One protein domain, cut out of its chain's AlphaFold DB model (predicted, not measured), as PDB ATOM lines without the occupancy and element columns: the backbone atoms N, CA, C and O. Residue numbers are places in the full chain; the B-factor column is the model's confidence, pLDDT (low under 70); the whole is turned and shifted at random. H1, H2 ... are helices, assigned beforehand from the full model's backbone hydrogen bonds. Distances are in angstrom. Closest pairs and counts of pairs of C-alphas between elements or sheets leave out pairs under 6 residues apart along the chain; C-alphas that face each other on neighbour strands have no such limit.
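Overview. This is residues 153 to 256 of the 291 residues of an uncharacterized protein of Candidatus Aenigmarchaeota archaeon (UniProt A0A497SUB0). Six helices form an elongated chain of two unequal lobes: H1 to H4 make the larger one, H5 and H6 the smaller one, and H4, near the middle, bridges them. In the larger lobe H1 and H3 are side by side, as are H2 and H4, and H4 crosses H1; H5 and H6 reach away toward the other end. The printed part has 104 residues, with six named helices in the order H1 to H6 and no named strand, and its class is all helix. By its radius of gyration of the C-alphas, 13.9 A, the whole is compact, though it spans 43 by 23 by 23 A.

Arrangement. H1, residues 153 to 165, is one of two hubs and touches three helices. With residues 162 to 163 alone it touches H2, residues 167 to 175, only at the corner and only just, with 3 pairs of C-alphas within 8 A; the closest C-alphas are those of Cys 163 and Cys 170, 5.2 A. H1 touches H3, residues 188 to 200, at a shallow tilt of 28 degrees, opposite ways, closest at C-alphas Ala 156 and Lys 195, 4.5 A. The other hub is H4, residues 205 to 215, which touches H1 at 71 degrees, only just about perpendicular, with C-alphas Tyr 162 and Tyr 214 closest at 6.5 A. H4 touches H2 at a shallow tilt of 34 degrees, only just short of steep, opposite ways, with C-alphas Ile 174 and Arg 206 closest at 5.0 A. H4 also touches H5, residues 222 to 234, at a steep tilt of 57 degrees, with C-alphas Cys 215 and Cys 224 closest at 4.9 A. H5, with residues 228 to 232 alone, only just touches H6, residues 239 to 247, with 3 pairs of C-alphas within 8 A, the closest being Cys 232 and Cys 241 at 5.6 A. H4 and H6 are apart. Every O i to N i+4 pair is within hydrogen-bond range in H1, H2, H3, H4 and H6, and 8 of 9 are in H5.

Along the chain. H1 begins at C-alpha 153, (-23.574, -34.142, -34.406), and measures 18.9 A from first to last C-alpha. H2 measures 12.2 A, H3 18.5 A, H4 15.1 A and H5 19.1 A. H6 measures 12.4 A and ends at C-alpha 247, (-2.350, -23.612, -48.884).

Size, cuts and confidence. The two C-alphas farthest apart, those of Gly 189 and Glu 256, are 44.6 A apart. The printed part has no cut, and the link from H2 to H3, residues 176 to 187, is long. Mean pLDDT of the printed part is 84.9, and residues 249 to 256 are under 70.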
ATOM      1  N   VAL A 153     -23.194 -35.069 -35.489       87.38
ATOM      2  CA  VAL A 153     -23.574 -34.142 -34.406       87.38
ATOM      3  C   VAL A 153     -22.617 -32.945 -34.293       87.38
ATOM      4  O   VAL A 153     -23.039 -31.804 -34.100       87.38
ATOM      5  N   GLU A 154     -21.305 -33.171 -34.434       85.06
ATOM      6  CA  GLU A 154     -20.310 -32.083 -34.450       85.06
ATOM      7  C   GLU A 154     -20.521 -31.187 -35.674       85.06
ATOM      8  O   GLU A 154     -20.448 -29.961 -35.588       85.06
ATOM      9  N   PHE A 155     -20.791 -31.813 -36.817       88.31
ATOM     10  CA  PHE A 155     -20.984 -31.147 -38.090       88.31
ATOM     11  C   PHE A 155     -22.273 -30.326 -38.125       88.31
ATOM     12  O   PHE A 155     -22.227 -29.167 -38.516       88.31
ATOM     13  N   ALA A 156     -23.393 -30.866 -37.651       86.56
ATOM     14  CA  ALA A 156     -24.683 -30.186 -37.627       86.56
ATOM     15  C   ALA A 156     -24.612 -28.854 -36.859       86.56
ATOM     16  O   ALA A 156     -25.064 -27.818 -37.349       86.56
ATOM     17  N   ASN A 157     -23.951 -28.849 -35.695       85.81
ATOM     18  CA  ASN A 157     -23.714 -27.620 -34.932       85.81
ATOM     19  C   ASN A 157     -22.824 -26.626 -35.699       85.81
ATOM     20  O   ASN A 157     -23.123 -25.434 -35.745       85.81
ATOM     21  N   LYS A 158     -21.769 -27.114 -36.362       89.00
ATOM     22  CA  LYS A 158     -20.878 -26.290 -37.193       89.00
ATOM     23  C   LYS A 158     -21.580 -25.706 -38.425       89.00
ATOM     24  O   LYS A 158     -21.288 -24.575 -38.794       89.00
ATOM     25  N   ILE A 159     -22.510 -26.437 -39.050       88.81
ATOM     26  CA  ILE A 159     -23.326 -25.924 -40.162       88.81
ATOM     27  C   ILE A 159     -24.216 -24.791 -39.683       88.81
ATOM     28  O   ILE A 159     -24.334 -23.785 -40.374       88.81
ATOM     29  N   LYS A 160     -24.844 -24.951 -38.514       88.56
ATOM     30  CA  LYS A 160     -25.707 -23.921 -37.939       88.56
ATOM     31  C   LYS A 160     -24.953 -22.593 -37.833       88.56
ATOM     32  O   LYS A 160     -25.419 -21.577 -38.337       88.56
ATOM     33  N   GLU A 161     -23.757 -22.628 -37.251       88.69
ATOM     34  CA  GLU A 161     -22.868 -21.463 -37.155       88.69
ATOM     35  C   GLU A 161     -22.423 -20.969 -38.540       88.69
ATOM     36  O   GLU A 161     -22.536 -19.788 -38.847       88.69
ATOM     37  N   TYR A 162     -22.022 -21.872 -39.436       91.81
ATOM     38  CA  TYR A 162     -21.630 -21.516 -40.799       91.81
ATOM     39  C   TYR A 162     -22.728 -20.789 -41.582       91.81
ATOM     40  O   TYR A 162     -22.442 -19.799 -42.248       91.81
ATOM     41  N   CYS A 163     -23.971 -21.265 -41.513       91.44
ATOM     42  CA  CYS A 163     -25.113 -20.666 -42.196       91.44
ATOM     43  C   CYS A 163     -25.507 -19.319 -41.589       91.44
ATOM     44  O   CYS A 163     -25.989 -18.459 -42.319       91.44
ATOM     45  N   LYS A 164     -25.252 -19.115 -40.290       91.50
ATOM     46  CA  LYS A 164     -25.378 -17.804 -39.646       91.50
ATOM     47  C   LYS A 164     -24.356 -16.816 -40.215       91.50
ATOM     48  O   LYS A 164     -24.727 -15.712 -40.590       91.50
ATOM     49  N   ASP A 165     -23.099 -17.238 -40.326       91.38
ATOM     50  CA  ASP A 165     -22.000 -16.366 -40.761       91.38
ATOM     51  C   ASP A 165     -21.936 -16.202 -42.294       91.38
ATOM     52  O   ASP A 165     -21.326 -15.269 -42.811       91.38
ATOM     53  N   ASN A 166     -22.522 -17.135 -43.052       92.69
ATOM     54  CA  ASN A 166     -22.447 -17.198 -44.515       92.69
ATOM     55  C   ASN A 166     -23.808 -17.558 -45.152       92.69
ATOM     56  O   ASN A 166     -23.888 -18.537 -45.908       92.69
ATOM     57  N   PRO A 167     -24.880 -16.776 -44.926       90.56
ATOM     58  CA  PRO A 167     -26.240 -17.149 -45.332       90.56
ATOM     59  C   PRO A 167     -26.369 -17.377 -46.844       90.56
ATOM     60  O   PRO A 167     -26.916 -18.391 -47.278       90.56
ATOM     61  N   ARG A 168     -25.758 -16.509 -47.666       90.94
ATOM     62  CA  ARG A 168     -25.768 -16.639 -49.136       90.94
ATOM     63  C   ARG A 168     -25.101 -17.928 -49.624       90.94
ATOM     64  O   ARG A 168     -25.629 -18.602 -50.504       90.94
ATOM     65  N   LYS A 169     -23.946 -18.291 -49.048       90.31
ATOM     66  CA  LYS A 169     -23.219 -19.516 -49.431       90.31
ATOM     67  C   LYS A 169     -23.954 -20.766 -48.951       90.31
ATOM     68  O   LYS A 169     -24.010 -21.746 -49.685       90.31
ATOM     69  N   CYS A 170     -24.547 -20.713 -47.758       90.88
ATOM     70  CA  CYS A 170     -25.379 -21.787 -47.228       90.88
ATOM     71  C   CYS A 170     -26.588 -22.059 -48.139       90.88
ATOM     72  O   CYS A 170     -26.769 -23.191 -48.587       90.88
ATOM     73  N   LYS A 171     -27.336 -21.012 -48.511       90.06
ATOM     74  CA  LYS A 171     -28.449 -21.091 -49.471       90.06
ATOM     75  C   LYS A 171     -28.017 -21.700 -50.806       90.06
ATOM     76  O   LYS A 171     -28.623 -22.661 -51.279       90.06
ATOM     77  N   ALA A 172     -26.927 -21.194 -51.386       88.81
ATOM     78  CA  ALA A 172     -26.396 -21.695 -52.651       88.81
ATOM     79  C   ALA A 172     -26.011 -23.186 -52.587       88.81
ATOM     80  O   ALA A 172     -26.325 -23.936 -53.510       88.81
ATOM     81  N   ALA A 173     -25.384 -23.631 -51.492       87.50
ATOM     82  CA  ALA A 173     -24.974 -25.025 -51.316       87.50
ATOM     83  C   ALA A 173     -26.167 -25.995 -51.257       87.50
ATOM     84  O   ALA A 173     -26.089 -27.093 -51.803       87.50
ATOM     85  N   ILE A 174     -27.273 -25.595 -50.620       86.69
ATOM     86  CA  ILE A 174     -28.471 -26.438 -50.490       86.69
ATOM     87  C   ILE A 174     -29.269 -26.447 -51.798       86.69
ATOM     88  O   ILE A 174     -29.622 -27.517 -52.297       86.69
ATOM     89  N   LYS A 175     -29.511 -25.264 -52.380       87.06
ATOM     90  CA  LYS A 175     -30.282 -25.104 -53.622       87.06
ATOM     91  C   LYS A 175     -29.590 -25.742 -54.828       87.06
ATOM     92  O   LYS A 175     -30.254 -26.301 -55.693       87.06
ATOM     93  N   GLY A 176     -28.258 -25.698 -54.884       74.62
ATOM     94  CA  GLY A 176     -27.478 -26.247 -55.998       74.62
ATOM     95  C   GLY A 176     -27.561 -27.771 -56.153       74.62
ATOM     96  O   GLY A 176     -27.071 -28.304 -57.144       74.62
ATOM     97  N   VAL A 177     -28.160 -28.479 -55.189       74.56
ATOM     98  CA  VAL A 177     -28.214 -29.949 -55.166       74.56
ATOM     99  C   VAL A 177     -29.644 -30.501 -55.163       74.56
ATOM    100  O   VAL A 177     -29.849 -31.657 -55.537       74.56
ATOM    101  N   GLY A 178     -30.643 -29.702 -54.781       76.12
ATOM    102  CA  GLY A 178     -32.043 -30.119 -54.727       76.12
ATOM    103  C   GLY A 178     -32.967 -29.002 -54.243       76.12
ATOM    104  O   GLY A 178     -32.595 -27.830 -54.253       76.12
ATOM    105  N   ARG A 179     -34.179 -29.363 -53.798       76.94
ATOM    106  CA  ARG A 179     -35.096 -28.395 -53.172       76.94
ATOM    107  C   ARG A 179     -34.477 -27.834 -51.892       76.94
ATOM    108  O   ARG A 179     -33.834 -28.569 -51.131       76.94
ATOM    109  N   GLU A 180     -34.678 -26.535 -51.680       75.75
ATOM    110  CA  GLU A 180     -34.160 -25.838 -50.507       75.75
ATOM    111  C   GLU A 180     -34.711 -26.479 -49.224       75.75
ATOM    112  O   GLU A 180     -35.868 -26.891 -49.163       75.75
ATOM    113  N   LEU A 181     -33.858 -26.623 -48.208       83.25
ATOM    114  CA  LEU A 181     -34.269 -27.112 -46.884       83.25
ATOM    115  C   LEU A 181     -35.054 -26.044 -46.112       83.25
ATOM    116  O   LEU A 181     -35.813 -26.366 -45.201       83.25
ATOM    117  N   CYS A 182     -34.830 -24.777 -46.450       85.44
ATOM    118  CA  CYS A 182     -35.502 -23.614 -45.897       85.44
ATOM    119  C   CYS A 182     -35.345 -22.442 -46.869       85.44
ATOM    120  O   CYS A 182     -34.418 -22.474 -47.663       85.44
ATOM    121  N   ASP A 183     -36.155 -21.394 -46.749       82.94
ATOM    122  CA  ASP A 183     -36.083 -20.257 -47.676       82.94
ATOM    123  C   ASP A 183     -35.040 -19.196 -47.286       82.94
ATOM    124  O   ASP A 183     -34.441 -18.565 -48.162       82.94
ATOM    125  N   ASP A 184     -34.791 -18.997 -45.985       87.12
ATOM    126  CA  ASP A 184     -33.825 -18.010 -45.489       87.12
ATOM    127  C   ASP A 184     -32.940 -18.549 -44.342       87.12
ATOM    128  O   ASP A 184     -33.368 -18.602 -43.183       87.12
ATOM    129  N   PRO A 185     -31.667 -18.897 -44.629       87.06
ATOM    130  CA  PRO A 185     -30.669 -19.294 -43.627       87.06
ATOM    131  C   PRO A 185     -30.296 -18.218 -42.598       87.06
ATOM    132  O   PRO A 185     -29.644 -18.521 -41.591       87.06
ATOM    133  N   SER A 186     -30.706 -16.969 -42.815       86.94
ATOM    134  CA  SER A 186     -30.514 -15.865 -41.869       86.94
ATOM    135  C   SER A 186     -31.448 -15.979 -40.659       86.94
ATOM    136  O   SER A 186     -31.146 -15.430 -39.596       86.94
ATOM    137  N   LEU A 187     -32.514 -16.777 -40.762       89.44
ATOM    138  CA  LEU A 187     -33.453 -17.041 -39.674       89.44
ATOM    139  C   LEU A 187     -32.996 -18.218 -38.800       89.44
ATOM    140  O   LEU A 187     -32.617 -19.284 -39.291       89.44
ATOM    141  N   GLU A 188     -33.088 -18.058 -37.479       89.50
ATOM    142  CA  GLU A 188     -32.675 -19.085 -36.509       89.50
ATOM    143  C   GLU A 188     -33.454 -20.397 -36.671       89.50
ATOM    144  O   GLU A 188     -32.860 -21.476 -36.661       89.50
ATOM    145  N   GLY A 189     -34.765 -20.303 -36.918       90.12
ATOM    146  CA  GLY A 189     -35.617 -21.467 -37.161       90.12
ATOM    147  C   GLY A 189     -35.205 -22.261 -38.404       90.12
ATOM    148  O   GLY A 189     -35.217 -23.491 -38.374       90.12
ATOM    149  N   CYS A 190     -34.766 -21.591 -39.477       89.75
ATOM    150  CA  CYS A 190     -34.193 -22.295 -40.625       89.75
ATOM    151  C   CYS A 190     -32.904 -23.029 -40.227       89.75
ATOM    152  O   CYS A 190     -32.743 -24.211 -40.539       89.75
ATOM    153  N   ARG A 191     -31.973 -22.351 -39.548       92.75
ATOM    154  CA  ARG A 191     -30.680 -22.959 -39.208       92.75
ATOM    155  C   ARG A 191     -30.841 -24.183 -38.313       92.75
ATOM    156  O   ARG A 191     -30.104 -25.152 -38.483       92.75
ATOM    157  N   GLU A 192     -31.819 -24.169 -37.411       92.12
ATOM    158  CA  GLU A 192     -32.146 -25.334 -36.589       92.12
ATOM    159  C   GLU A 192     -32.732 -26.481 -37.425       92.12
ATOM    160  O   GLU A 192     -32.336 -27.631 -37.238       92.12
ATOM    161  N   LYS A 193     -33.586 -26.189 -38.420       91.38
ATOM    162  CA  LYS A 193     -34.059 -27.200 -39.386       91.38
ATOM    163  C   LYS A 193     -32.899 -27.824 -40.162       91.38
ATOM    164  O   LYS A 193     -32.825 -29.047 -40.244       91.38
ATOM    165  N   ILE A 194     -31.976 -27.011 -40.684       91.62
ATOM    166  CA  ILE A 194     -30.789 -27.498 -41.407       91.62
ATOM    167  C   ILE A 194     -29.926 -28.378 -40.494       91.62
ATOM    168  O   ILE A 194     -29.534 -29.473 -40.896       91.62
ATOM    169  N   LYS A 195     -29.651 -27.921 -39.265       93.31
ATOM    170  CA  LYS A 195     -28.897 -28.678 -38.258       93.31
ATOM    171  C   LYS A 195     -29.538 -30.046 -38.017       93.31
ATOM    172  O   LYS A 195     -28.887 -31.063 -38.235       93.31
ATOM    173  N   ASN A 196     -30.812 -30.068 -37.630       93.44
ATOM    174  CA  ASN A 196     -31.525 -31.301 -37.294       93.44
ATOM    175  C   ASN A 196     -31.622 -32.247 -38.497       93.44
ATOM    176  O   ASN A 196     -31.460 -33.459 -38.352       93.44
ATOM    177  N   PHE A 197     -31.835 -31.697 -39.695       93.81
ATOM    178  CA  PHE A 197     -31.859 -32.471 -40.929       93.81
ATOM    179  C   PHE A 197     -30.504 -33.138 -41.199       93.81
ATOM    180  O   PHE A 197     -30.454 -34.347 -41.415       93.81
ATOM    181  N   CYS A 198     -29.395 -32.397 -41.129       93.31
ATOM    182  CA  CYS A 198     -28.065 -32.953 -41.393       93.31
ATOM    183  C   CYS A 198     -27.517 -33.843 -40.275       93.31
ATOM    184  O   CYS A 198     -26.642 -34.669 -40.532       93.31
ATOM    185  N   GLU A 199     -28.034 -33.714 -39.056       93.75
ATOM    186  CA  GLU A 199     -27.748 -34.646 -37.968       93.75
ATOM    187  C   GLU A 199     -28.379 -36.022 -38.227       93.75
ATOM    188  O   GLU A 199     -27.706 -37.040 -38.066       93.75
ATOM    189  N   ARG A 200     -29.637 -36.054 -38.693       94.31
ATOM    190  CA  ARG A 200     -30.383 -37.293 -38.993       94.31
ATOM    191  C   ARG A 200     -30.051 -37.890 -40.361       94.31
ATOM    192  O   ARG A 200     -30.093 -39.105 -40.530       94.31
ATOM    193  N   HIS A 201     -29.692 -37.050 -41.330       93.81
ATOM    194  CA  HIS A 201     -29.409 -37.441 -42.714       93.81
ATOM    195  C   HIS A 201     -28.019 -36.956 -43.172       93.81
ATOM    196  O   HIS A 201     -27.904 -36.214 -44.151       93.81
ATOM    197  N   PRO A 202     -26.924 -37.383 -42.513       92.31
ATOM    198  CA  PRO A 202     -25.579 -36.856 -42.781       92.31
ATOM    199  C   PRO A 202     -25.054 -37.153 -44.192       92.31
ATOM    200  O   PRO A 202     -24.155 -36.463 -44.673       92.31
ATOM    201  N   ASN A 203     -25.610 -38.173 -44.851       92.25
ATOM    202  CA  ASN A 203     -25.236 -38.588 -46.202       92.25
ATOM    203  C   ASN A 203     -26.145 -37.991 -47.293       92.25
ATOM    204  O   ASN A 203     -25.924 -38.268 -48.472       92.25
ATOM    205  N   ASP A 204     -27.152 -37.182 -46.937       93.69
ATOM    206  CA  ASP A 204     -27.959 -36.466 -47.930       93.69
ATOM    207  C   ASP A 204     -27.057 -35.530 -48.742       93.69
ATOM    208  O   ASP A 204     -26.162 -34.861 -48.210       93.69
ATOM    209  N   ARG A 205     -27.290 -35.471 -50.056       91.25
ATOM    210  CA  ARG A 205     -26.441 -34.718 -50.986       91.25
ATOM    211  C   ARG A 205     -26.357 -33.232 -50.603       91.25
ATOM    212  O   ARG A 205     -25.296 -32.634 -50.772       91.25
ATOM    213  N   ARG A 206     -27.421 -32.655 -50.029       92.06
ATOM    214  CA  ARG A 206     -27.456 -31.268 -49.529       92.06
ATOM    215  C   ARG A 206     -26.538 -31.082 -48.321       92.06
ATOM    216  O   ARG A 206     -25.787 -30.113 -48.263       92.06
ATOM    217  N   CYS A 207     -26.535 -32.032 -47.388       92.75
ATOM    218  CA  CYS A 207     -25.661 -31.997 -46.214       92.75
ATOM    219  C   CYS A 207     -24.193 -32.215 -46.582       92.75
ATOM    220  O   CYS A 207     -23.319 -31.538 -46.045       92.75
ATOM    221  N   ILE A 208     -23.913 -33.083 -47.558       91.81
ATOM    222  CA  ILE A 208     -22.567 -33.236 -48.125       91.81
ATOM    223  C   ILE A 208     -22.109 -31.927 -48.784       91.81
ATOM    224  O   ILE A 208     -20.976 -31.499 -48.566       91.81
ATOM    225  N   ALA A 209     -22.978 -31.251 -49.540       90.94
ATOM    226  CA  ALA A 209     -22.650 -29.965 -50.153       90.94
ATOM    227  C   ALA A 209     -22.372 -28.876 -49.110       90.94
ATOM    228  O   ALA A 209     -21.361 -28.181 -49.211       90.94
ATOM    229  N   LEU A 210     -23.195 -28.788 -48.061       92.81
ATOM    230  CA  LEU A 210     -22.937 -27.914 -46.915       92.81
ATOM    231  C   LEU A 210     -21.611 -28.249 -46.228       92.81
ATOM    232  O   LEU A 210     -20.885 -27.342 -45.828       92.81
ATOM    233  N   LYS A 211     -21.259 -29.534 -46.129       93.44
ATOM    234  CA  LYS A 211     -20.001 -29.983 -45.518       93.44
ATOM    235  C   LYS A 211     -18.802 -29.515 -46.317       93.44
ATOM    236  O   LYS A 211     -17.868 -28.958 -45.749       93.44
ATOM    237  N   ASN A 212     -18.865 -29.668 -47.634       91.12
ATOM    238  CA  ASN A 212     -17.823 -29.197 -48.537       91.12
ATOM    239  C   ASN A 212     -17.719 -27.667 -48.506       91.12
ATOM    240  O   ASN A 212     -16.615 -27.132 -48.422       91.12
ATOM    241  N   ALA A 213     -18.852 -26.961 -48.497       91.56
ATOM    242  CA  ALA A 213     -18.894 -25.504 -48.409       91.56
ATOM    243  C   ALA A 213     -18.290 -24.994 -47.088       91.56
ATOM    244  O   ALA A 213     -17.432 -24.108 -47.110       91.56
ATOM    245  N   TYR A 214     -18.661 -25.604 -45.959       92.88
ATOM    246  CA  TYR A 214     -18.075 -25.343 -44.644       92.88
ATOM    247  C   TYR A 214     -16.564 -25.600 -44.636       92.88
ATOM    248  O   TYR A 214     -15.777 -24.735 -44.254       92.88
ATOM    249  N   CYS A 215     -16.135 -26.768 -45.116       92.12
ATOM    250  CA  CYS A 215     -14.727 -27.139 -45.099       92.12
ATOM    251  C   CYS A 215     -13.871 -26.314 -46.065       92.12
ATOM    252  O   CYS A 215     -12.697 -26.085 -45.784       92.12
ATOM    253  N   SER A 216     -14.453 -25.768 -47.139       89.75
ATOM    254  CA  SER A 216     -13.759 -24.899 -48.106       89.75
ATOM    255  C   SER A 216     -13.208 -23.591 -47.518       89.75
ATOM    256  O   SER A 216     -12.412 -22.909 -48.172       89.75
ATOM    257  N   VAL A 217     -13.650 -23.223 -46.312       87.94
ATOM    258  CA  VAL A 217     -13.190 -22.044 -45.561       87.94
ATOM    259  C   VAL A 217     -12.562 -22.408 -44.208       87.94
ATOM    260  O   VAL A 217     -12.150 -21.519 -43.472       87.94
ATOM    261  N   ARG A 218     -12.480 -23.704 -43.872       88.12
ATOM    262  CA  ARG A 218     -11.925 -24.240 -42.615       88.12
ATOM    263  C   ARG A 218     -10.873 -25.307 -42.894       88.12
ATOM    264  O   ARG A 218     -10.946 -26.433 -42.407       88.12
ATOM    265  N   THR A 219      -9.903 -24.969 -43.736       85.25
ATOM    266  CA  THR A 219      -8.802 -25.876 -44.090       85.25
ATOM    267  C   THR A 219      -7.805 -26.069 -42.944       85.25
ATOM    268  O   THR A 219      -6.956 -26.952 -43.019       85.25
ATOM    269  N   ASP A 220      -7.910 -25.282 -41.872       85.12
ATOM    270  CA  ASP A 220      -7.149 -25.421 -40.631       85.12
ATOM    271  C   ASP A 220      -7.565 -26.649 -39.806       85.12
ATOM    272  O   ASP A 220      -6.751 -27.213 -39.075       85.12
ATOM    273  N   ASP A 221      -8.804 -27.122 -39.967       89.19
ATOM    274  CA  ASP A 221      -9.297 -28.330 -39.307       89.19
ATOM    275  C   ASP A 221      -8.866 -29.594 -40.071       89.19
ATOM    276  O   ASP A 221      -9.259 -29.797 -41.225       89.19
ATOM    277  N   VAL A 222      -8.120 -30.491 -39.411       88.94
ATOM    278  CA  VAL A 222      -7.698 -31.808 -39.942       88.94
ATOM    279  C   VAL A 222      -8.875 -32.551 -40.562       88.94
ATOM    280  O   VAL A 222      -8.755 -33.146 -41.634       88.94
ATOM    281  N   ARG A 223     -10.039 -32.495 -39.908       90.62
ATOM    282  CA  ARG A 223     -11.233 -33.215 -40.358       90.62
ATOM    283  C   ARG A 223     -11.744 -32.663 -41.689       90.62
ATOM    284  O   ARG A 223     -12.176 -33.427 -42.547       90.62
ATOM    285  N   CYS A 224     -11.669 -31.345 -41.873       90.25
ATOM    286  CA  CYS A 224     -12.058 -30.695 -43.119       90.25
ATOM    287  C   CYS A 224     -11.033 -30.886 -44.230       90.25
ATOM    288  O   CYS A 224     -11.429 -31.057 -45.381       90.25
ATOM    289  N   ARG A 225      -9.733 -30.922 -43.909       87.56
ATOM    290  CA  ARG A 225      -8.715 -31.315 -44.894       87.56
ATOM    291  C   ARG A 225      -8.978 -32.714 -45.424       87.56
ATOM    292  O   ARG A 225      -8.905 -32.912 -46.630       87.56
ATOM    293  N   GLU A 226      -9.303 -33.668 -44.555       86.69
ATOM    294  CA  GLU A 226      -9.606 -35.035 -44.988       86.69
ATOM    295  C   GLU A 226     -10.861 -35.094 -45.867       86.69
ATOM    296  O   GLU A 226     -10.845 -35.733 -46.918       86.69
ATOM    297  N   GLU A 227     -11.916 -34.362 -45.504       89.19
ATOM    298  CA  GLU A 227     -13.123 -34.278 -46.330       89.19
ATOM    299  C   GLU A 227     -12.831 -33.678 -47.713       89.19
ATOM    300  O   GLU A 227     -13.219 -34.241 -48.737       89.19
ATOM    301  N   LEU A 228     -12.095 -32.564 -47.760       88.25
ATOM    302  CA  LEU A 228     -11.735 -31.924 -49.022       88.25
ATOM    303  C   LEU A 228     -10.790 -32.789 -49.857       88.25
ATOM    304  O   LEU A 228     -10.915 -32.791 -51.076       88.25
ATOM    305  N   LYS A 229      -9.882 -33.561 -49.247       83.25
ATOM    306  CA  LYS A 229      -9.052 -34.533 -49.977       83.25
ATOM    307  C   LYS A 229      -9.928 -35.552 -50.701       83.25
ATOM    308  O   LYS A 229      -9.716 -35.795 -51.887       83.25
ATOM    309  N   GLU A 230     -10.915 -36.132 -50.021       83.94
ATOM    310  CA  GLU A 230     -11.846 -37.086 -50.638       83.94
ATOM    311  C   GLU A 230     -12.718 -36.436 -51.716       83.94
ATOM    312  O   GLU A 230     -12.921 -37.013 -52.788       83.94
ATOM    313  N   TYR A 231     -13.176 -35.206 -51.482       86.81
ATOM    314  CA  TYR A 231     -13.912 -34.431 -52.476       86.81
ATOM    315  C   TYR A 231     -13.070 -34.154 -53.731       86.81
ATOM    316  O   TYR A 231     -13.518 -34.430 -54.844       86.81
ATOM    317  N   CYS A 232     -11.829 -33.697 -53.566       85.00
ATOM    318  CA  CYS A 232     -10.922 -33.346 -54.659       85.00
ATOM    319  C   CYS A 232     -10.402 -34.555 -55.441       85.00
ATOM    320  O   CYS A 232     -10.054 -34.419 -56.610       85.00
ATOM    321  N   LYS A 233     -10.395 -35.759 -54.850       81.88
ATOM    322  CA  LYS A 233     -10.160 -37.002 -55.609       81.88
ATOM    323  C   LYS A 233     -11.230 -37.231 -56.680       81.88
ATOM    324  O   LYS A 233     -10.936 -37.846 -57.701       81.88
ATOM    325  N   LYS A 234     -12.463 -36.773 -56.433       82.12
ATOM    326  CA  LYS A 234     -13.615 -36.958 -57.327       82.12
ATOM    327  C   LYS A 234     -13.884 -35.737 -58.209       82.12
ATOM    328  O   LYS A 234     -14.312 -35.919 -59.343       82.12
ATOM    329  N   ASN A 235     -13.621 -34.532 -57.698       82.25
ATOM    330  CA  ASN A 235     -13.921 -33.251 -58.346       82.25
ATOM    331  C   ASN A 235     -12.677 -32.357 -58.360       82.25
ATOM    332  O   ASN A 235     -12.568 -31.415 -57.577       82.25
ATOM    333  N   PRO A 236     -11.684 -32.689 -59.181       78.06
ATOM    334  CA  PRO A 236     -10.382 -32.069 -59.036       78.06
ATOM    335  C   PRO A 236     -10.235 -30.660 -59.601       78.06
ATOM    336  O   PRO A 236      -9.360 -29.925 -59.151       78.06
ATOM    337  N   ASP A 237     -11.082 -30.306 -60.563       79.06
ATOM    338  CA  ASP A 237     -11.049 -29.021 -61.269       79.06
ATOM    339  C   ASP A 237     -11.774 -27.915 -60.487       79.06
ATOM    340  O   ASP A 237     -11.904 -26.777 -60.932       79.06
ATOM    341  N   GLU A 238     -12.272 -28.246 -59.298       82.25
ATOM    342  CA  GLU A 238     -12.971 -27.311 -58.436       82.25
ATOM    343  C   GLU A 238     -11.994 -26.314 -57.808       82.25
ATOM    344  O   GLU A 238     -10.965 -26.686 -57.239       82.25
ATOM    345  N   LYS A 239     -12.359 -25.025 -57.795       83.62
ATOM    346  CA  LYS A 239     -11.515 -23.941 -57.248       83.62
ATOM    347  C   LYS A 239     -11.086 -24.175 -55.794       83.62
ATOM    348  O   LYS A 239     -10.061 -23.664 -55.342       83.62
ATOM    349  N   VAL A 240     -11.875 -24.920 -55.016       83.00
ATOM    350  CA  VAL A 240     -11.510 -25.293 -53.639       83.00
ATOM    351  C   VAL A 240     -10.294 -26.223 -53.598       83.00
ATOM    352  O   VAL A 240      -9.468 -26.091 -52.697       83.00
ATOM    353  N   CYS A 241     -10.143 -27.106 -54.583       83.12
ATOM    354  CA  CYS A 241      -9.027 -28.038 -54.680       83.12
ATOM    355  C   CYS A 241      -7.730 -27.314 -55.023       83.12
ATOM    356  O   CYS A 241      -6.699 -27.590 -54.414       83.12
ATOM    357  N   GLU A 242      -7.789 -26.309 -55.898       80.12
ATOM    358  CA  GLU A 242      -6.647 -25.430 -56.155       80.12
ATOM    359  C   GLU A 242      -6.214 -24.672 -54.898       80.12
ATOM    360  O   GLU A 242      -5.024 -24.630 -54.587       80.12
ATOM    361  N   ARG A 243      -7.166 -24.107 -54.143       79.56
ATOM    362  CA  ARG A 243      -6.868 -23.417 -52.875       79.56
ATOM    363  C   ARG A 243      -6.248 -24.358 -51.848       79.56
ATOM    364  O   ARG A 243      -5.293 -23.966 -51.186       79.56
ATOM    365  N   LEU A 244      -6.751 -25.589 -51.736       79.50
ATOM    366  CA  LEU A 244      -6.186 -26.599 -50.843       79.50
ATOM    367  C   LEU A 244      -4.740 -26.934 -51.233       79.50
ATOM    368  O   LEU A 244      -3.879 -26.996 -50.364       79.50
ATOM    369  N   VAL A 245      -4.458 -27.088 -52.529       77.81
ATOM    370  CA  VAL A 245      -3.095 -27.332 -53.027       77.81
ATOM    371  C   VAL A 245      -2.190 -26.119 -52.806       77.81
ATOM    372  O   VAL A 245      -1.038 -26.299 -52.448       77.81
ATOM    373  N   ARG A 246      -2.677 -24.882 -52.968       76.38
ATOM    374  CA  ARG A 246      -1.869 -23.677 -52.690       76.38
ATOM    375  C   ARG A 246      -1.548 -23.511 -51.208       76.38
ATOM    376  O   ARG A 246      -0.418 -23.188 -50.878       76.38
ATOM    377  N   ALA A 247      -2.531 -23.724 -50.332       72.00
ATOM    378  CA  ALA A 247      -2.350 -23.612 -48.884       72.00
ATOM    379  C   ALA A 247      -1.452 -24.722 -48.321       72.00
ATOM    380  O   ALA A 247      -0.844 -24.557 -47.269       72.00
ATOM    381  N   TYR A 248      -1.371 -25.847 -49.029       71.25
ATOM    382  CA  TYR A 248      -0.551 -26.988 -48.662       71.25
ATOM    383  C   TYR A 248       0.171 -27.498 -49.922       71.25
ATOM    384  O   TYR A 248      -0.196 -28.533 -50.485       71.25
ATOM    385  N   PRO A 249       1.202 -26.778 -50.403       63.72
ATOM    386  CA  PRO A 249       1.886 -27.090 -51.665       63.72
ATOM    387  C   PRO A 249       2.589 -28.449 -51.621       63.72
ATOM    388  O   PRO A 249       2.721 -29.117 -52.644       63.72
ATOM    389  N   LYS A 250       2.938 -28.909 -50.413       63.12
ATOM    390  CA  LYS A 250       3.482 -30.238 -50.113       63.12
ATOM    391  C   LYS A 250       2.429 -31.371 -50.264       63.12
ATOM    392  O   LYS A 250       2.774 -32.545 -50.132       63.12
ATOM    393  N   ILE A 251       1.165 -31.061 -50.611       61.41
ATOM    394  CA  ILE A 251       0.136 -31.993 -51.138       61.41
ATOM    395  C   ILE A 251       0.411 -32.261 -52.634       61.41
ATOM    396  O   ILE A 251      -0.409 -31.999 -53.519       61.41
ATOM    397  N   ILE A 252       1.587 -32.795 -52.965       52.19
ATOM    398  CA  ILE A 252       1.896 -33.211 -54.340       52.19
ATOM    399  C   ILE A 252       1.366 -34.633 -54.518       52.19
ATOM    400  O   ILE A 252       1.985 -35.591 -54.069       52.19
ATOM    401  N   LYS A 253       0.158 -34.739 -55.091       54.09
ATOM    402  CA  LYS A 253      -0.407 -35.928 -55.781       54.09
ATOM    403  C   LYS A 253      -1.822 -35.695 -56.316       54.09
ATOM    404  O   LYS A 253      -2.288 -36.473 -57.146       54.09
ATOM    405  N   ILE A 254      -2.502 -34.618 -55.898       54.97
ATOM    406  CA  ILE A 254      -3.775 -34.218 -56.514       54.97
ATOM    407  C   ILE A 254      -3.496 -33.802 -57.966       54.97
ATOM    408  O   ILE A 254      -3.935 -34.495 -58.869       54.97
ATOM    409  N   LYS A 255      -2.641 -32.803 -58.228       51.53
ATOM    410  CA  LYS A 255      -2.353 -32.327 -59.601       51.53
ATOM    411  C   LYS A 255      -2.001 -33.431 -60.617       51.53
ATOM    412  O   LYS A 255      -2.490 -33.391 -61.742       51.53
ATOM    413  N   GLU A 256      -1.193 -34.421 -60.247       56.81
ATOM    414  CA  GLU A 256      -0.774 -35.502 -61.159       56.81
ATOM    415  C   GLU A 256      -1.891 -36.506 -61.457       56.81
ATOM    416  O   GLU A 256      -2.078 -36.912 -62.605       56.81
TER     417      GLU A 256